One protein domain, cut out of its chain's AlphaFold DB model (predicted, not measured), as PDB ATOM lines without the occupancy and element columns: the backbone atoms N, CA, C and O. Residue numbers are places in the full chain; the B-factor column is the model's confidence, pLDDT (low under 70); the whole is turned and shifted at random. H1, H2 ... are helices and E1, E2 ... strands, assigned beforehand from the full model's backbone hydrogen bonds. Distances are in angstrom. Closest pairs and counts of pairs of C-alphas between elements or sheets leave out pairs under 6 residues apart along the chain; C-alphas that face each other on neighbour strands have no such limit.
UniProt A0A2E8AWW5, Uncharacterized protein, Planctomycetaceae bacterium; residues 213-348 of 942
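Overview. This is residues 213 to 348 of the 942 residues of an uncharacterized protein of Planctomycetaceae bacterium (UniProt A0A2E8AWW5). A flat, C-shaped model: the long helix H6 forms its back, H4 packs on residues 284 to 291 of H6 and H2 on residues 287 to 294, with H3 on H4 and H1 on H2, H7 and H8 sit at the end of H6 where residue 300 lies, and the strand hairpin E1 and E2 reaches out from H7 and H8 as an arm. The printed part has 136 residues, in the order H1 to H7, E1, E2, H8; the class is mostly helix, and the two-stranded sheet is antiparallel. It is only just compact, close to loose, with a radius of gyration of the C-alphas of 16.9 A and spans of 47 by 46 by 20 A.

Arrangement. Look first at E1, residues 317 to 323, and E2, residues 331 to 337, an antiparallel hairpin at 148 degrees; N 320 and O 334 are within hydrogen-bond range at 2.8 A, as are N 336 and O 318 at 2.8 A. E2 has a tight link of 2 residues to H8, residues 340 to 348. H8 touches H7, residues 304 to 314, at a steep tilt of 67 degrees, opposite ways; their closest C-alphas, Ile 308 and Pro 340, are 5.1 A apart. The hub is H6, residues 282 to 300, touching five helices. With residues 295 to 299 alone it touches H8, about perpendicular at 88 degrees; the closest C-alphas, Ala 299 and Ala 341, are 5.4 A apart. H6 and H7 only just touch, and only at the corner, with 3 pairs of C-alphas within 8 A, closest Ala 299 and Pro 305 at 5.9 A. H2, residues 221 to 232, touches H6 at a steep tilt of 55 degrees, opposite ways, closest C-alphas Ala 223 and Val 290 at 5.9 A. H4, residues 251 to 262, touches H6 the same way at 37 degrees, only just steep, closest C-alphas Leu 261 and Gln 288 at 5.6 A. H5, residues 267 to 273, only just touches H6, with 3 pairs of C-alphas within 8 A, closest Pro 267 and Val 284 at 7.3 A. H3, residues 236 to 245, touches H4, about perpendicular at 77 degrees, closest C-alphas Lys 237 and Ile 251 at 6.0 A. H1, residues 213 to 217, touches H2, closest C-alphas Gln 215 and Lys 224 at 5.4 A. Helix packing is mostly crossed, with 0 of 7 pairs at a shallow tilt. In each of the eight helices every O i to N i+4 pair is within hydrogen-bond range.

Along the chain. Find C-alpha 317 at (22.894, 60.716, -20.119), where E1 begins its 19.1 A; E2 spans 18.5 A. H6 runs 27.7 A from C-alpha 282 at (19.450, 34.619, -0.963). H4 spans 16.5 A, H2 16.3 A and H7 15.2 A. H8 ends at C-alpha 348, (33.401, 45.372, -22.955).

Size, cuts and confidence. The two C-alphas farthest apart, Pro 221 and Ala 326, are 47.3 A apart. The printed part has no cut and no long link. Mean pLDDT of the printed part is 90.6; residues 321, 323, 325 and 327 to 331 are under 70.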
ATOM      1  N   LEU A 213      31.717  34.502 -21.021       91.88
ATOM      2  CA  LEU A 213      32.546  35.675 -21.305       91.88
ATOM      3  C   LEU A 213      32.711  36.547 -20.056       91.88
ATOM      4  O   LEU A 213      33.826  36.953 -19.724       91.88
ATOM      5  N   LEU A 214      31.630  36.776 -19.304       93.81
ATOM      6  CA  LEU A 214      31.697  37.510 -18.041       93.81
ATOM      7  C   LEU A 214      32.591  36.806 -17.009       93.81
ATOM      8  O   LEU A 214      33.430  37.463 -16.390       93.81
ATOM      9  N   GLN A 215      32.455  35.484 -16.862       94.44
ATOM     10  CA  GLN A 215      33.275  34.662 -15.965       94.44
ATOM     11  C   GLN A 215      34.768  34.726 -16.324       94.44
ATOM     12  O   GLN A 215      35.615  34.770 -15.431       94.44
ATOM     13  N   ALA A 216      35.095  34.768 -17.618       92.12
ATOM     14  CA  ALA A 216      36.471  34.880 -18.101       92.12
ATOM     15  C   ALA A 216      37.071  36.284 -17.913       92.12
ATOM     16  O   ALA A 216      38.281  36.422 -17.714       92.12
ATOM     17  N   ARG A 217      36.242  37.334 -17.965       91.81
ATOM     18  CA  ARG A 217      36.687  38.729 -17.816       91.81
ATOM     19  C   ARG A 217      36.969  39.125 -16.367       91.81
ATOM     20  O   ARG A 217      37.890  39.911 -16.137       91.81
ATOM     21  N   THR A 218      36.211  38.593 -15.410       94.19
ATOM     22  CA  THR A 218      36.379  38.899 -13.979       94.19
ATOM     23  C   THR A 218      37.487  38.072 -13.320       94.19
ATOM     24  O   THR A 218      37.721  36.908 -13.654       94.19
ATOM     25  N   GLN A 219      38.178  38.671 -12.354       94.69
ATOM     26  CA  GLN A 219      39.092  37.996 -11.428       94.69
ATOM     27  C   GLN A 219      38.442  37.704 -10.071       94.69
ATOM     28  O   GLN A 219      39.036  36.979  -9.275       94.69
ATOM     29  N   ASN A 220      37.233  38.211  -9.815       96.25
ATOM     30  CA  ASN A 220      36.513  37.995  -8.565       96.25
ATOM     31  C   ASN A 220      36.142  36.498  -8.387       96.25
ATOM     32  O   ASN A 220      35.395  35.951  -9.206       96.25
ATOM     33  N   PRO A 221      36.650  35.814  -7.340       96.00
ATOM     34  CA  PRO A 221      36.424  34.381  -7.144       96.00
ATOM     35  C   PRO A 221      34.961  34.047  -6.820       96.00
ATOM     36  O   PRO A 221      34.445  33.045  -7.318       96.00
ATOM     37  N   ASP A 222      34.265  34.908  -6.075       96.44
ATOM     38  CA  ASP A 222      32.847  34.728  -5.748       96.44
ATOM     39  C   ASP A 222      31.981  34.860  -7.005       96.44
ATOM     40  O   ASP A 222      31.059  34.073  -7.224       96.44
ATOM     41  N   ALA A 223      32.318  35.810  -7.884       96.25
ATOM     42  CA  ALA A 223      31.639  35.973  -9.167       96.25
ATOM     43  C   ALA A 223      31.795  34.725 -10.036       96.25
ATOM     44  O   ALA A 223      30.815  34.255 -10.619       96.25
ATOM     45  N   LYS A 224      33.006  34.157 -10.081       96.88
ATOM     46  CA  LYS A 224      33.269  32.919 -10.821       96.88
ATOM     47  C   LYS A 224      32.447  31.752 -10.287       96.88
ATOM     48  O   LYS A 224      31.849  31.052 -11.099       96.88
ATOM     49  N   ALA A 225      32.373  31.584  -8.967       96.62
ATOM     50  CA  ALA A 225      31.603  30.514  -8.332       96.62
ATOM     51  C   ALA A 225      30.087  30.656  -8.559       96.62
ATOM     52  O   ALA A 225      29.407  29.681  -8.882       96.62
ATOM     53  N   LEU A 226      29.545  31.872  -8.432       97.25
ATOM     54  CA  LEU A 226      28.121  32.130  -8.664       97.25
ATOM     55  C   LEU A 226      27.735  31.924 -10.133       97.25
ATOM     56  O   LEU A 226      26.706  31.306 -10.408       97.25
ATOM     57  N   ILE A 227      28.556  32.406 -11.073       96.31
ATOM     58  CA  ILE A 227      28.326  32.190 -12.507       96.31
ATOM     59  C   ILE A 227      28.441  30.703 -12.856       96.31
ATOM     60  O   ILE A 227      27.586  30.193 -13.578       96.31
ATOM     61  N   GLU A 228      29.422  29.987 -12.301       95.75
ATOM     62  CA  GLU A 228      29.556  28.538 -12.502       95.75
ATOM     63  C   GLU A 228      28.281  27.807 -12.077       95.75
ATOM     64  O   GLU A 228      27.757  26.965 -12.805       95.75
ATOM     65  N   ARG A 229      27.701  28.203 -10.939       96.38
ATOM     66  CA  ARG A 229      26.425  27.652 -10.485       96.38
ATOM     67  C   ARG A 229      25.278  27.961 -11.454       96.38
ATOM     68  O   ARG A 229      24.464  27.083 -11.707       96.38
ATOM     69  N   ILE A 230      25.218  29.156 -12.051       95.94
ATOM     70  CA  ILE A 230      24.223  29.479 -13.097       95.94
ATOM     71  C   ILE A 230      24.356  28.546 -14.308       95.94
ATOM     72  O   ILE A 230      23.338  28.166 -14.901       95.94
ATOM     73  N   LEU A 231      25.591  28.205 -14.678       92.25
ATOM     74  CA  LEU A 231      25.912  27.394 -15.851       92.25
ATOM     75  C   LEU A 231      25.672  25.896 -15.625       92.25
ATOM     76  O   LEU A 231      25.185  25.224 -16.534       92.25
ATOM     77  N   VAL A 232      25.998  25.379 -14.436       93.25
ATOM     78  CA  VAL A 232      26.108  23.930 -14.190       93.25
ATOM     79  C   VAL A 232      25.008  23.367 -13.288       93.25
ATOM     80  O   VAL A 232      24.673  22.199 -13.443       93.25
ATOM     81  N   ASP A 233      24.412  24.149 -12.378       94.88
ATOM     82  CA  ASP A 233      23.377  23.660 -11.447       94.88
ATOM     83  C   ASP A 233      21.994  23.610 -12.133       94.88
ATOM     84  O   ASP A 233      21.369  24.660 -12.347       94.88
ATOM     85  N   PRO A 234      21.466  22.414 -12.475       92.62
ATOM     86  CA  PRO A 234      20.175  22.300 -13.147       92.62
ATOM     87  C   PRO A 234      19.000  22.618 -12.213       92.62
ATOM     88  O   PRO A 234      17.919  22.951 -12.694       92.62
ATOM     89  N   SER A 235      19.199  22.545 -10.891       95.06
ATOM     90  CA  SER A 235      18.153  22.773  -9.886       95.06
ATOM     91  C   SER A 235      17.951  24.252  -9.555       95.06
ATOM     92  O   SER A 235      16.870  24.644  -9.118       95.06
ATOM     93  N   LEU A 236      18.959  25.093  -9.820       96.38
ATOM     94  CA  LEU A 236      18.936  26.511  -9.462       96.38
ATOM     95  C   LEU A 236      17.761  27.258 -10.099       96.38
ATOM     96  O   LEU A 236      17.042  27.978  -9.411       96.38
ATOM     97  N   LYS A 237      17.570  27.117 -11.416       96.56
ATOM     98  CA  LYS A 237      16.527  27.865 -12.138       96.56
ATOM     99  C   LYS A 237      15.115  27.412 -11.728       96.56
ATOM    100  O   LYS A 237      14.324  28.299 -11.418       96.56
ATOM    101  N   PRO A 238      14.809  26.100 -11.626       95.75
ATOM    102  CA  PRO A 238      13.549  25.628 -11.049       95.75
ATOM    103  C   PRO A 238      13.318  26.101  -9.611       95.75
ATOM    104  O   PRO A 238      12.227  26.556  -9.299       95.75
ATOM    105  N   ALA A 239      14.335  26.072  -8.744       96.62
ATOM    106  CA  ALA A 239      14.193  26.519  -7.357       96.62
ATOM    107  C   ALA A 239      13.866  28.019  -7.259       96.62
ATOM    108  O   ALA A 239      12.975  28.415  -6.511       96.62
ATOM    109  N   LEU A 240      14.548  28.856  -8.050       96.81
ATOM    110  CA  LEU A 240      14.226  30.282  -8.149       96.81
ATOM    111  C   LEU A 240      12.838  30.508  -8.762       96.81
ATOM    112  O   LEU A 240      12.119  31.400  -8.327       96.81
ATOM    113  N   SER A 241      12.456  29.695  -9.747       96.44
ATOM    114  CA  SER A 241      11.131  29.736 -10.361       96.44
ATOM    115  C   SER A 241      10.043  29.462  -9.324       96.44
ATOM    116  O   SER A 241       9.150  30.289  -9.151       96.44
ATOM    117  N   THR A 242      10.172  28.377  -8.557       95.38
ATOM    118  CA  THR A 242       9.258  28.054  -7.457       95.38
ATOM    119  C   THR A 242       9.227  29.167  -6.416       95.38
ATOM    120  O   THR A 242       8.157  29.540  -5.960       95.38
ATOM    121  N   HIS A 243      10.372  29.763  -6.074       95.75
ATOM    122  CA  HIS A 243      10.428  30.859  -5.102       95.75
ATOM    123  C   HIS A 243       9.637  32.107  -5.536       95.75
ATOM    124  O   HIS A 243       8.953  32.720  -4.718       95.75
ATOM    125  N   TYR A 244       9.740  32.517  -6.807       94.25
ATOM    126  CA  TYR A 244       9.086  33.744  -7.288       94.25
ATOM    127  C   TYR A 244       7.657  33.530  -7.804       94.25
ATOM    128  O   TYR A 244       6.848  34.458  -7.719       94.25
ATOM    129  N   PHE A 245       7.349  32.343  -8.332       93.62
ATOM    130  CA  PHE A 245       6.106  32.055  -9.055       93.62
ATOM    131  C   PHE A 245       5.295  30.888  -8.475       93.62
ATOM    132  O   PHE A 245       4.266  30.555  -9.051       93.62
ATOM    133  N   ASP A 246       5.756  30.240  -7.398       92.19
ATOM    134  CA  ASP A 246       5.183  28.996  -6.854       92.19
ATOM    135  C   ASP A 246       5.061  27.861  -7.902       92.19
ATOM    136  O   ASP A 246       4.308  26.907  -7.727       92.19
ATOM    137  N   ALA A 247       5.841  27.937  -8.989       89.25
ATOM    138  CA  ALA A 247       5.864  26.974 -10.088       89.25
ATOM    139  C   ALA A 247       7.303  26.763 -10.600       89.25
ATOM    140  O   ALA A 247       8.034  27.744 -10.763       89.25
ATOM    141  N   PRO A 248       7.746  25.522 -10.879       88.50
ATOM    142  CA  PRO A 248       9.140  25.236 -11.237       88.50
ATOM    143  C   PRO A 248       9.489  25.501 -12.714       88.50
ATOM    144  O   PRO A 248      10.657  25.416 -13.090       88.50
ATOM    145  N   ASP A 249       8.505  25.784 -13.565       90.06
ATOM    146  CA  ASP A 249       8.606  25.770 -15.030       90.06
ATOM    147  C   ASP A 249       8.761  27.160 -15.679       90.06
ATOM    148  O   ASP A 249       9.056  27.255 -16.872       90.06
ATOM    149  N   ARG A 250       8.686  28.254 -14.907       90.88
ATOM    150  CA  ARG A 250       8.891  29.649 -15.365       90.88
ATOM    151  C   ARG A 250      10.372  30.000 -15.572       90.88
ATOM    152  O   ARG A 250      10.871  31.048 -15.165       90.88
ATOM    153  N   ILE A 251      11.099  29.116 -16.249       92.38
ATOM    154  CA  ILE A 251      12.557  29.174 -16.406       92.38
ATOM    155  C   ILE A 251      13.018  30.384 -17.225       92.38
ATOM    156  O   ILE A 251      14.065  30.956 -16.921       92.38
ATOM    157  N   ASP A 252      12.272  30.789 -18.251       87.31
ATOM    158  CA  ASP A 252      12.672  31.915 -19.103       87.31
ATOM    159  C   ASP A 252      12.599  33.257 -18.361       87.31
ATOM    160  O   ASP A 252      13.515  34.071 -18.486       87.31
ATOM    161  N   ASP A 253      11.615  33.439 -17.475       91.12
ATOM    162  CA  ASP A 253      11.563  34.588 -16.564       91.12
ATOM    163  C   ASP A 253      12.787  34.643 -15.642       91.12
ATOM    164  O   ASP A 253      13.374  35.707 -15.427       91.12
ATOM    165  N   ILE A 254      13.217  33.486 -15.128       95.81
ATOM    166  CA  ILE A 254      14.415  33.386 -14.288       95.81
ATOM    167  C   ILE A 254      15.691  33.646 -15.093       95.81
ATOM    168  O   ILE A 254      16.603  34.303 -14.587       95.81
ATOM    169  N   LYS A 255      15.782  33.203 -16.352       93.25
ATOM    170  CA  LYS A 255      16.915  33.562 -17.226       93.25
ATOM    171  C   LYS A 255      16.997  35.075 -17.431       93.25
ATOM    172  O   LYS A 255      18.098  35.622 -17.365       93.25
ATOM    173  N   GLU A 256      15.863  35.750 -17.624       92.00
ATOM    174  CA  GLU A 256      15.819  37.214 -17.726       92.00
ATOM    175  C   GLU A 256      16.259  37.907 -16.430       92.00
ATOM    176  O   GLU A 256      17.016  38.879 -16.489       92.00
ATOM    177  N   LEU A 257      15.851  37.391 -15.262       94.88
ATOM    178  CA  LEU A 257      16.329  37.879 -13.963       94.88
ATOM    179  C   LEU A 257      17.853  37.772 -13.867       94.88
ATOM    180  O   LEU A 257      18.528  38.775 -13.637       94.88
ATOM    181  N   LEU A 258      18.400  36.572 -14.072       96.06
ATOM    182  CA  LEU A 258      19.835  36.309 -13.943       96.06
ATOM    183  C   LEU A 258      20.648  37.174 -14.916       96.06
ATOM    184  O   LEU A 258      21.605  37.828 -14.501       96.06
ATOM    185  N   HIS A 259      20.210  37.276 -16.175       92.44
ATOM    186  CA  HIS A 259      20.859  38.121 -17.176       92.44
ATOM    187  C   HIS A 259      20.806  39.615 -16.810       92.44
ATOM    188  O   HIS A 259      21.795  40.338 -16.966       92.44
ATOM    189  N   SER A 260      19.671  40.092 -16.285       92.62
ATOM    190  CA  SER A 260      19.521  41.471 -15.810       92.62
ATOM    191  C   SER A 260      20.482  41.770 -14.658       92.62
ATOM    192  O   SER A 260      21.231  42.748 -14.718       92.62
ATOM    193  N   LEU A 261      20.538  40.905 -13.642       94.19
ATOM    194  CA  LEU A 261      21.421  41.068 -12.480       94.19
ATOM    195  C   LEU A 261      22.899  41.043 -12.869       94.19
ATOM    196  O   LEU A 261      23.670  41.884 -12.406       94.19
ATOM    197  N   SER A 262      23.293  40.153 -13.779       93.69
ATOM    198  CA  SER A 262      24.659  40.118 -14.306       93.69
ATOM    199  C   SER A 262      25.050  41.394 -15.063       93.69
ATOM    200  O   SER A 262      26.223  41.777 -15.054       93.69
ATOM    201  N   ASN A 263      24.081  42.128 -15.618       88.56
ATOM    202  CA  ASN A 263      24.265  43.465 -16.197       88.56
ATOM    203  C   ASN A 263      24.138  44.622 -15.178       88.56
ATOM    204  O   ASN A 263      24.110  45.792 -15.565       88.56
ATOM    205  N   GLY A 264      24.074  44.328 -13.876       87.88
ATOM    206  CA  GLY A 264      23.911  45.324 -12.811       87.88
ATOM    207  C   GLY A 264      22.453  45.734 -12.562       87.88
ATOM    208  O   GLY A 264      22.189  46.809 -12.027       87.88
ATOM    209  N   GLY A 265      21.490  44.920 -12.989       89.25
ATOM    210  CA  GLY A 265      20.070  45.099 -12.704       89.25
ATOM    211  C   GLY A 265      19.732  45.008 -11.212       89.25
ATOM    212  O   GLY A 265      20.579  44.739 -10.362       89.25
ATOM    213  N   SER A 266      18.461  45.246 -10.891       90.31
ATOM    214  CA  SER A 266      17.935  45.169  -9.526       90.31
ATOM    215  C   SER A 266      16.797  44.148  -9.463       90.31
ATOM    216  O   SER A 266      15.886  44.246 -10.295       90.31
ATOM    217  N   PRO A 267      16.796  43.230  -8.475       92.44
ATOM    218  CA  PRO A 267      15.700  42.288  -8.268       92.44
ATOM    219  C   PRO A 267      14.365  43.010  -8.061       92.44
ATOM    220  O   PRO A 267      13.383  42.677  -8.713       92.44
ATOM    221  N   LEU A 268      14.356  44.095  -7.277       91.31
ATOM    222  CA  LEU A 268      13.171  44.931  -7.047       91.31
ATOM    223  C   LEU A 268      12.593  45.514  -8.339       91.31
ATOM    224  O   LEU A 268      11.378  45.545  -8.522       91.31
ATOM    225  N   THR A 269      13.456  45.980  -9.248       88.25
ATOM    226  CA  THR A 269      12.995  46.503 -10.545       88.25
ATOM    227  C   THR A 269      12.390  45.381 -11.385       88.25
ATOM    228  O   THR A 269      11.302  45.553 -11.923       88.25
ATOM    229  N   TRP A 270      13.048  44.221 -11.437       92.31
ATOM    230  CA  TRP A 270      12.558  43.054 -12.173       92.31
ATOM    231  C   TRP A 270      11.223  42.524 -11.624       92.31
ATOM    232  O   TRP A 270      10.316  42.248 -12.409       92.31
ATOM    233  N   GLN A 271      11.075  42.444 -10.296       91.44
ATOM    234  CA  GLN A 271       9.826  42.050  -9.640       91.44
ATOM    235  C   GLN A 271       8.701  43.039  -9.952       91.44
ATOM    236  O   GLN A 271       7.618  42.631 -10.369       91.44
ATOM    237  N   ARG A 272       8.967  44.347  -9.815       86.38
ATOM    238  CA  ARG A 272       7.991  45.404 -10.109       86.38
ATOM    239  C   ARG A 272       7.504  45.338 -11.554       86.38
ATOM    240  O   ARG A 272       6.304  45.437 -11.787       86.38
ATOM    241  N   ASP A 273       8.415  45.149 -12.504       79.94
ATOM    242  CA  ASP A 273       8.084  45.085 -13.932       79.94
ATOM    243  C   ASP A 273       7.230  43.840 -14.279       79.94
ATOM    244  O   ASP A 273       6.595  43.800 -15.330       79.94
ATOM    245  N   ARG A 274       7.163  42.853 -13.375       83.44
ATOM    246  CA  ARG A 274       6.337  41.635 -13.472       83.44
ATOM    247  C   ARG A 274       5.149  41.601 -12.511       83.44
ATOM    248  O   ARG A 274       4.457  40.590 -12.445       83.44
ATOM    249  N   GLY A 275       4.920  42.671 -11.747       85.75
ATOM    250  CA  GLY A 275       3.853  42.719 -10.744       85.75
ATOM    251  C   GLY A 275       4.040  41.748  -9.571       85.75
ATOM    252  O   GLY A 275       3.068  41.414  -8.901       85.75
ATOM    253  N   LEU A 276       5.268  41.293  -9.310       89.00
ATOM    254  CA  LEU A 276       5.576  40.367  -8.221       89.00
ATOM    255  C   LEU A 276       5.798  41.118  -6.903       89.00
ATOM    256  O   LEU A 276       6.351  42.219  -6.878       89.00
ATOM    257  N   ARG A 277       5.391  40.493  -5.792       87.62
ATOM    258  CA  ARG A 277       5.667  40.951  -4.423       87.62
ATOM    259  C   ARG A 277       6.185  39.780  -3.585       87.62
ATOM    260  O   ARG A 277       5.408  39.117  -2.904       87.62
ATOM    261  N   ARG A 278       7.490  39.499  -3.666       87.06
ATOM    262  CA  ARG A 278       8.161  38.419  -2.917       87.06
ATOM    263  C   ARG A 278       9.410  38.945  -2.215       87.06
ATOM    264  O   ARG A 278      10.076  39.858  -2.703       87.06
ATOM    265  N   THR A 279       9.761  38.342  -1.082       91.50
ATOM    266  CA  THR A 279      11.105  38.509  -0.517       91.50
ATOM    267  C   THR A 279      12.120  37.918  -1.492       91.50
ATOM    268  O   THR A 279      11.875  36.860  -2.064       91.50
ATOM    269  N   ASP A 280      13.238  38.600  -1.745       92.25
ATOM    270  CA  ASP A 280      14.225  38.096  -2.706       92.25
ATOM    271  C   ASP A 280      14.967  36.869  -2.163       92.25
ATOM    272  O   ASP A 280      15.315  36.776  -0.983       92.25
ATOM    273  N   HIS A 281      15.245  35.924  -3.057       96.19
ATOM    274  CA  HIS A 281      15.993  34.717  -2.731       96.19
ATOM    275  C   HIS A 281      17.460  35.050  -2.399       96.19
ATOM    276  O   HIS A 281      18.094  35.848  -3.093       96.19
ATOM    277  N   LYS A 282      18.058  34.370  -1.405       96.12
ATOM    278  CA  LYS A 282      19.450  34.619  -0.963       96.12
ATOM    279  C   LYS A 282      20.455  34.643  -2.123       96.12
ATOM    280  O   LYS A 282      21.219  35.588  -2.254       96.12
ATOM    281  N   PHE A 283      20.398  33.642  -3.007       97.25
ATOM    282  CA  PHE A 283      21.259  33.577  -4.199       97.25
ATOM    283  C   PHE A 283      21.150  34.826  -5.092       97.25
ATOM    284  O   PHE A 283      22.147  35.278  -5.644       97.25
ATOM    285  N   VAL A 284      19.946  35.385  -5.240       96.94
ATOM    286  CA  VAL A 284      19.690  36.566  -6.077       96.94
ATOM    287  C   VAL A 284      20.313  37.818  -5.460       96.94
ATOM    288  O   VAL A 284      20.930  38.606  -6.176       96.94
ATOM    289  N   LEU A 285      20.214  37.965  -4.138       95.94
ATOM    290  CA  LEU A 285      20.857  39.053  -3.401       95.94
ATOM    291  C   LEU A 285      22.389  38.946  -3.450       95.94
ATOM    292  O   LEU A 285      23.069  39.936  -3.728       95.94
ATOM    293  N   ASP A 286      22.926  37.736  -3.260       96.62
ATOM    294  CA  ASP A 286      24.363  37.467  -3.366       96.62
ATOM    295  C   ASP A 286      24.881  37.799  -4.775       96.62
ATOM    296  O   ASP A 286      25.884  38.503  -4.917       96.62
ATOM    297  N   LEU A 287      24.160  37.368  -5.818       96.69
ATOM    298  CA  LEU A 287      24.493  37.661  -7.210       96.69
ATOM    299  C   LEU A 287      24.462  39.164  -7.500       96.69
ATOM    300  O   LEU A 287      25.399  39.676  -8.110       96.69
ATOM    301  N   GLN A 288      23.432  39.889  -7.054       95.88
ATOM    302  CA  GLN A 288      23.340  41.336  -7.259       95.88
ATOM    303  C   GLN A 288      24.547  42.066  -6.655       95.88
ATOM    304  O   GLN A 288      25.165  42.898  -7.325       95.88
ATOM    305  N   ARG A 289      24.891  41.738  -5.404       96.06
ATOM    306  CA  ARG A 289      26.028  42.333  -4.694       96.06
ATOM    307  C   ARG A 289      27.337  42.060  -5.430       96.06
ATOM    308  O   ARG A 289      28.034  42.999  -5.801       96.06
ATOM    309  N   VAL A 290      27.628  40.793  -5.721       96.81
ATOM    310  CA  VAL A 290      28.883  40.395  -6.376       96.81
ATOM    311  C   VAL A 290      28.997  40.993  -7.784       96.81
ATOM    312  O   VAL A 290      30.075  41.408  -8.201       96.81
ATOM    313  N   MET A 291      27.892  41.126  -8.527       96.62
ATOM    314  CA  MET A 291      27.910  41.771  -9.848       96.62
ATOM    315  C   MET A 291      28.190  43.279  -9.786       96.62
ATOM    316  O   MET A 291      28.703  43.836 -10.769       96.62
ATOM    317  N   SER A 292      27.905  43.932  -8.655       94.88
ATOM    318  CA  SER A 292      28.353  45.301  -8.374       94.88
ATOM    319  C   SER A 292      29.875  45.353  -8.225       94.88
ATOM    320  O   SER A 292      30.518  46.174  -8.881       94.88
ATOM    321  N   ASP A 293      30.462  44.419  -7.474       95.75
ATOM    322  CA  ASP A 293      31.919  44.327  -7.294       95.75
ATOM    323  C   ASP A 293      32.634  44.067  -8.624       95.75
ATOM    324  O   ASP A 293      33.611  44.738  -8.947       95.75
ATOM    325  N   VAL A 294      32.099  43.166  -9.458       96.75
ATOM    326  CA  VAL A 294      32.621  42.913 -10.816       96.75
ATOM    327  C   VAL A 294      32.560  44.170 -11.683       96.75
ATOM    328  O   VAL A 294      33.458  44.425 -12.484       96.75
ATOM    329  N   THR A 295      31.503  44.973 -11.550       96.00
ATOM    330  CA  THR A 295      31.393  46.232 -12.301       96.00
ATOM    331  C   THR A 295      32.506  47.193 -11.897       96.00
ATOM    332  O   THR A 295      33.125  47.800 -12.772       96.00
ATOM    333  N   GLN A 296      32.822  47.269 -10.605       95.38
ATOM    334  CA  GLN A 296      33.895  48.126 -10.114       95.38
ATOM    335  C   GLN A 296      35.303  47.583 -10.412       95.38
ATOM    336  O   GLN A 296      36.221  48.350 -10.711       95.38
ATOM    337  N   GLU A 297      35.477  46.262 -10.413       95.94
ATOM    338  CA  GLU A 297      36.706  45.605 -10.869       95.94
ATOM    339  C   GLU A 297      37.016  45.991 -12.324       95.94
ATOM    340  O   GLU A 297      38.095  46.496 -12.638       95.94
ATOM    341  N   LEU A 298      36.043  45.820 -13.225       94.94
ATOM    342  CA  LEU A 298      36.215  46.120 -14.650       94.94
ATOM    343  C   LEU A 298      36.337  47.626 -14.931       94.94
ATOM    344  O   LEU A 298      36.953  48.016 -15.923       94.94
ATOM    345  N   ALA A 299      35.774  48.466 -14.060       95.12
ATOM    346  CA  ALA A 299      35.902  49.918 -14.106       95.12
ATOM    347  C   ALA A 299      37.326  50.409 -13.815       95.12
ATOM    348  O   ALA A 299      37.768  51.406 -14.381       95.12
ATOM    349  N   THR A 300      38.047  49.720 -12.933       94.81
ATOM    350  CA  THR A 300      39.365  50.156 -12.446       94.81
ATOM    351  C   THR A 300      40.529  49.492 -13.176       94.81
ATOM    352  O   THR A 300      41.663  49.965 -13.094       94.81
ATOM    353  N   ARG A 301      40.266  48.424 -13.933       92.31
ATOM    354  CA  ARG A 301      41.286  47.619 -14.609       92.31
ATOM    355  C   ARG A 301      41.438  47.969 -16.092       92.31
ATOM    356  O   ARG A 301      40.470  48.251 -16.796       92.31
ATOM    357  N   GLY A 302      42.670  47.869 -16.599       88.50
ATOM    358  CA  GLY A 302      42.977  48.031 -18.024       88.50
ATOM    359  C   GLY A 302      42.526  49.391 -18.566       88.50
ATOM    360  O   GLY A 302      42.810  50.424 -17.971       88.50
ATOM    361  N   GLY A 303      41.800  49.393 -19.687       91.62
ATOM    362  CA  GLY A 303      41.236  50.610 -20.288       91.62
ATOM    363  C   GLY A 303      40.042  51.220 -19.536       91.62
ATOM    364  O   GLY A 303      39.564  52.276 -19.947       91.62
ATOM    365  N   GLY A 304      39.568  50.592 -18.453       94.81
ATOM    366  CA  GLY A 304      38.360  50.985 -17.720       94.81
ATOM    367  C   GLY A 304      38.327  52.446 -17.262       94.81
ATOM    368  O   GLY A 304      37.382  53.144 -17.635       94.81
ATOM    369  N   PRO A 305      39.356  52.964 -16.560       97.00
ATOM    370  CA  PRO A 305      39.348  54.348 -16.081       97.00
ATOM    371  C   PRO A 305      39.184  55.368 -17.216       97.00
ATOM    372  O   PRO A 305      38.367  56.285 -17.130       97.00
ATOM    373  N   ARG A 306      39.899  55.159 -18.330       97.19
ATOM    374  CA  ARG A 306      39.837  56.031 -19.511       97.19
ATOM    375  C   ARG A 306      38.506  55.898 -20.257       97.19
ATOM    376  O   ARG A 306      37.994  56.891 -20.767       97.19
ATOM    377  N   ALA A 307      37.926  54.701 -20.306       96.38
ATOM    378  CA  ALA A 307      36.619  54.479 -20.917       96.38
ATOM    379  C   ALA A 307      35.480  55.123 -20.124       96.38
ATOM    380  O   ALA A 307      34.607  55.753 -20.715       96.38
ATOM    381  N   ILE A 308      35.505  55.011 -18.796       97.00
ATOM    382  CA  ILE A 308      34.532  55.646 -17.896       97.00
ATOM    383  C   ILE A 308      34.590  57.157 -18.042       97.00
ATOM    384  O   ILE A 308      33.538  57.775 -18.190       97.00
ATOM    385  N   GLN A 309      35.795  57.731 -18.060       96.75
ATOM    386  CA  GLN A 309      35.981  59.157 -18.298       96.75
ATOM    387  C   GLN A 309      35.371  59.575 -19.644       96.75
ATOM    388  O   GLN A 309      34.520  60.459 -19.682       96.75
ATOM    389  N   LEU A 310      35.713  58.878 -20.734       97.19
ATOM    390  CA  LEU A 310      35.178  59.173 -22.065       97.19
ATOM    391  C   LEU A 310      33.647  59.062 -22.118       97.19
ATOM    392  O   LEU A 310      32.988  59.919 -22.707       97.19
ATOM    393  N   ILE A 311      33.068  58.025 -21.506       97.06
ATOM    394  CA  ILE A 311      31.614  57.832 -21.458       97.06
ATOM    395  C   ILE A 311      30.951  58.945 -20.640       97.06
ATOM    396  O   ILE A 311      29.929  59.470 -21.076       97.06
ATOM    397  N   ALA A 312      31.516  59.318 -19.490       95.88
ATOM    398  CA  ALA A 312      30.984  60.380 -18.640       95.88
ATOM    399  C   ALA A 312      31.034  61.752 -19.330       95.88
ATOM    400  O   ALA A 312      30.075  62.512 -19.238       95.88
ATOM    401  N   GLU A 313      32.116  62.049 -20.053       96.00
ATOM    402  CA  GLU A 313      32.313  63.329 -20.741       96.00
ATOM    403  C   GLU A 313      31.466  63.450 -22.014       96.00
ATOM    404  O   GLU A 313      30.856  64.490 -22.257       96.00
ATOM    405  N   ARG A 314      31.409  62.397 -22.841       96.12
ATOM    406  CA  ARG A 314      30.743  62.451 -24.157       96.12
ATOM    407  C   ARG A 314      29.297  61.967 -24.146       96.12
ATOM    408  O   ARG A 314      28.529  62.355 -25.021       96.12
ATOM    409  N   PHE A 315      28.929  61.103 -23.200       95.12
ATOM    410  CA  PHE A 315      27.615  60.454 -23.142       95.12
ATOM    411  C   PHE A 315      27.045  60.415 -21.705       95.12
ATOM    412  O   PHE A 315      26.675  59.335 -21.227       95.12
ATOM    413  N   PRO A 316      26.943  61.565 -21.005       92.94
ATOM    414  CA  PRO A 316      26.585  61.634 -19.580       92.94
ATOM    415  C   PRO A 316      25.175  61.117 -19.264       92.94
ATOM    416  O   PRO A 316      24.870  60.739 -18.132       92.94
ATOM    417  N   THR A 317      24.299  61.080 -20.262       92.50
ATOM    418  CA  THR A 317      22.894  60.716 -20.119       92.50
ATOM    419  C   THR A 317      22.503  59.588 -21.071       92.50
ATOM    420  O   THR A 317      23.236  59.160 -21.976       92.50
ATOM    421  N   LYS A 318      21.327  59.021 -20.825       87.56
ATOM    422  CA  LYS A 318      20.655  58.081 -21.719       87.56
ATOM    423  C   LYS A 318      19.156  58.332 -21.682       87.56
ATOM    424  O   LYS A 318      18.620  58.779 -20.671       87.56
ATOM    425  N   ARG A 319      18.465  57.995 -22.765       83.19
ATOM    426  CA  ARG A 319      17.003  58.042 -22.801       83.19
ATOM    427  C   ARG A 319      16.423  56.795 -22.139       83.19
ATOM    428  O   ARG A 319      16.947  55.692 -22.298       83.19
ATOM    429  N   LYS A 320      15.353  56.974 -21.373       78.25
ATOM    430  CA  LYS A 320      14.582  55.914 -20.719       78.25
ATOM    431  C   LYS A 320      13.100  56.224 -20.885       78.25
ATOM    432  O   LYS A 320      12.684  57.353 -20.661       78.25
ATOM    433  N   ARG A 321      12.290  55.228 -21.239       68.12
ATOM    434  CA  ARG A 321      10.829  55.363 -21.226       68.12
ATOM    435  C   ARG A 321      10.273  55.008 -19.858       68.12
ATOM    436  O   ARG A 321      10.676  54.009 -19.265       68.12
ATOM    437  N   ILE A 322       9.350  55.827 -19.379       71.12
ATOM    438  CA  ILE A 322       8.553  55.568 -18.180       71.12
ATOM    439  C   ILE A 322       7.065  55.689 -18.534       71.12
ATOM    440  O   ILE A 322       6.745  56.389 -19.500       71.12
ATOM    441  N   PRO A 323       6.155  55.017 -17.807       66.81
ATOM    442  CA  PRO A 323       4.725  55.297 -17.910       66.81
ATOM    443  C   PRO A 323       4.476  56.796 -17.737       66.81
ATOM    444  O   PRO A 323       5.083  57.422 -16.863       66.81
ATOM    445  N   ASP A 324       3.648  57.377 -18.602       70.00
ATOM    446  CA  ASP A 324       3.279  58.783 -18.483       70.00
ATOM    447  C   ASP A 324       2.439  58.950 -17.203       70.00
ATOM    448  O   ASP A 324       1.416  58.275 -17.064       70.00
ATOM    449  N   PRO A 325       2.847  59.810 -16.249       65.06
ATOM    450  CA  PRO A 325       2.093  60.019 -15.017       65.06
ATOM    451  C   PRO A 325       0.652  60.495 -15.252       65.06
ATOM    452  O   PRO A 325      -0.203  60.252 -14.405       65.06
ATOM    453  N   ALA A 326       0.385  61.168 -16.379       73.38
ATOM    454  CA  ALA A 326      -0.943  61.674 -16.732       73.38
ATOM    455  C   ALA A 326      -1.815  60.636 -17.461       73.38
ATOM    456  O   ALA A 326      -3.040  60.702 -17.394       73.38
ATOM    457  N   ASP A 327      -1.196  59.678 -18.152       63.72
ATOM    458  CA  ASP A 327      -1.877  58.576 -18.833       63.72
ATOM    459  C   ASP A 327      -0.988  57.326 -18.771       63.72
ATOM    460  O   ASP A 327      -0.139  57.130 -19.643       63.72
ATOM    461  N   PRO A 328      -1.185  56.434 -17.785       58.97
ATOM    462  CA  PRO A 328      -0.381  55.223 -17.639       58.97
ATOM    463  C   PRO A 328      -0.414  54.288 -18.862       58.97
ATOM    464  O   PRO A 328       0.424  53.392 -18.969       58.97
ATOM    465  N   LYS A 329      -1.361  54.479 -19.801       51.53
ATOM    466  CA  LYS A 329      -1.439  53.743 -21.079       51.53
ATOM    467  C   LYS A 329      -0.475  54.302 -22.138       51.53
ATOM    468  O   LYS A 329      -0.258  53.667 -23.178       51.53
ATOM    469  N   ARG A 330       0.117  55.472 -21.886       59.91
ATOM    470  CA  ARG A 330       1.179  56.103 -22.676       59.91
ATOM    471  C   ARG A 330       2.507  55.986 -21.942       59.91
ATOM    472  O   ARG A 330       2.579  55.830 -20.730       59.91
ATOM    473  N   THR A 331       3.591  56.032 -22.702       61.84
ATOM    474  CA  THR A 331       4.944  56.070 -22.142       61.84
ATOM    475  C   THR A 331       5.644  57.307 -22.669       61.84
ATOM    476  O   THR A 331       5.557  57.618 -23.858       61.84
ATOM    477  N   LYS A 332       6.331  58.015 -21.779       71.94
ATOM    478  CA  LYS A 332       7.094  59.221 -22.088       71.94
ATOM    479  C   LYS A 332       8.582  58.902 -22.059       71.94
ATOM    480  O   LYS A 332       9.049  58.185 -21.173       71.94
ATOM    481  N   GLU A 333       9.328  59.431 -23.025       75.19
ATOM    482  CA  GLU A 333      10.791  59.425 -22.973       75.19
ATOM    483  C   GLU A 333      11.282  60.500 -22.011       75.19
ATOM    484  O   GLU A 333      10.924  61.673 -22.117       75.19
ATOM    485  N   ILE A 334      12.114  60.074 -21.071       80.62
ATOM    486  CA  ILE A 334      12.855  60.941 -20.169       80.62
ATOM    487  C   ILE A 334      14.346  60.723 -20.379       80.62
ATOM    488  O   ILE A 334      14.800  59.638 -20.748       80.62
ATOM    489  N   GLU A 335      15.120  61.761 -20.121       89.00
ATOM    490  CA  GLU A 335      16.568  61.678 -20.084       89.00
ATOM    491  C   GLU A 335      17.004  61.399 -18.644       89.00
ATOM    492  O   GLU A 335      16.563  62.066 -17.709       89.00
ATOM    493  N   VAL A 336      17.814  60.359 -18.451       88.31
ATOM    494  CA  VAL A 336      18.314  59.947 -17.134       88.31
ATOM    495  C   VAL A 336      19.840  59.892 -17.139       88.31
ATOM    496  O   VAL A 336      20.432  59.588 -18.182       88.31
ATOM    497  N   PRO A 337      20.497  60.124 -15.990       92.62
ATOM    498  CA  PRO A 337      21.938  59.952 -15.872       92.62
ATOM    499  C   PRO A 337      22.385  58.547 -16.295       92.62
ATOM    500  O   PRO A 337      21.726  57.536 -16.008       92.62
ATOM    501  N   ARG A 338      23.514  58.476 -16.999       92.62
ATOM    502  CA  ARG A 338      24.159  57.220 -17.377       92.62
ATOM    503  C   ARG A 338      25.183  56.846 -16.314       92.62
ATOM    504  O   ARG A 338      26.018  57.660 -15.959       92.62
ATOM    505  N   ASP A 339      25.146  55.595 -15.866       93.50
ATOM    506  CA  ASP A 339      26.220  54.989 -15.075       93.50
ATOM    507  C   ASP A 339      27.368  54.588 -16.025       93.50
ATOM    508  O   ASP A 339      27.187  53.648 -16.816       93.50
ATOM    509  N   PRO A 340      28.521  55.287 -16.007       95.38
ATOM    510  CA  PRO A 340      29.593  55.031 -16.964       95.38
ATOM    511  C   PRO A 340      30.299  53.693 -16.716       95.38
ATOM    512  O   PRO A 340      30.715  53.052 -17.679       95.38
ATOM    513  N   ALA A 341      30.385  53.229 -15.464       95.44
ATOM    514  CA  ALA A 341      31.024  51.961 -15.109       95.44
ATOM    515  C   ALA A 341      30.197  50.768 -15.600       95.44
ATOM    516  O   ALA A 341      30.715  49.866 -16.270       95.44
ATOM    517  N   ARG A 342      28.879  50.799 -15.364       93.88
ATOM    518  CA  ARG A 342      27.962  49.784 -15.905       93.88
ATOM    519  C   ARG A 342      27.917  49.815 -17.431       93.88
ATOM    520  O   ARG A 342      27.876  48.763 -18.068       93.88
ATOM    521  N   CYS A 343      27.946  51.012 -18.020       93.81
ATOM    522  CA  CYS A 343      28.015  51.179 -19.470       93.81
ATOM    523  C   CYS A 343      29.294  50.544 -20.032       93.81
ATOM    524  O   CYS A 343      29.212  49.749 -20.964       93.81
ATOM    525  N   TRP A 344      30.454  50.835 -19.439       95.19
ATOM    526  CA  TRP A 344      31.735  50.254 -19.835       95.19
ATOM    527  C   TRP A 344      31.723  48.724 -19.776       95.19
ATOM    528  O   TRP A 344      32.033  48.084 -20.779       95.19
ATOM    529  N   LYS A 345      31.281  48.132 -18.654       94.38
ATOM    530  CA  LYS A 345      31.132  46.671 -18.516       94.38
ATOM    531  C   LYS A 345      30.307  46.079 -19.659       94.38
ATOM    532  O   LYS A 345      30.712  45.079 -20.246       94.38
ATOM    533  N   SER A 346      29.171  46.698 -19.981       92.44
ATOM    534  CA  SER A 346      28.300  46.233 -21.062       92.44
ATOM    535  C   SER A 346      29.026  46.241 -22.410       92.44
ATOM    536  O   SER A 346      29.098  45.204 -23.061       92.44
ATOM    537  N   TYR A 347      29.647  47.359 -22.800       93.69
ATOM    538  CA  TYR A 347      30.367  47.453 -24.077       93.69
ATOM    539  C   TYR A 347      31.603  46.544 -24.152       93.69
ATOM    540  O   TYR A 347      31.920  46.040 -25.228       93.69
ATOM    541  N   LEU A 348      32.271  46.294 -23.024       92.62
ATOM    542  CA  LEU A 348      33.401  45.372 -22.955       92.62
ATOM    543  C   LEU A 348      32.978  43.931 -23.277       92.62
ATOM    544  O   LEU A 348      33.624  43.284 -24.096       92.62
TER     545      LEU A 348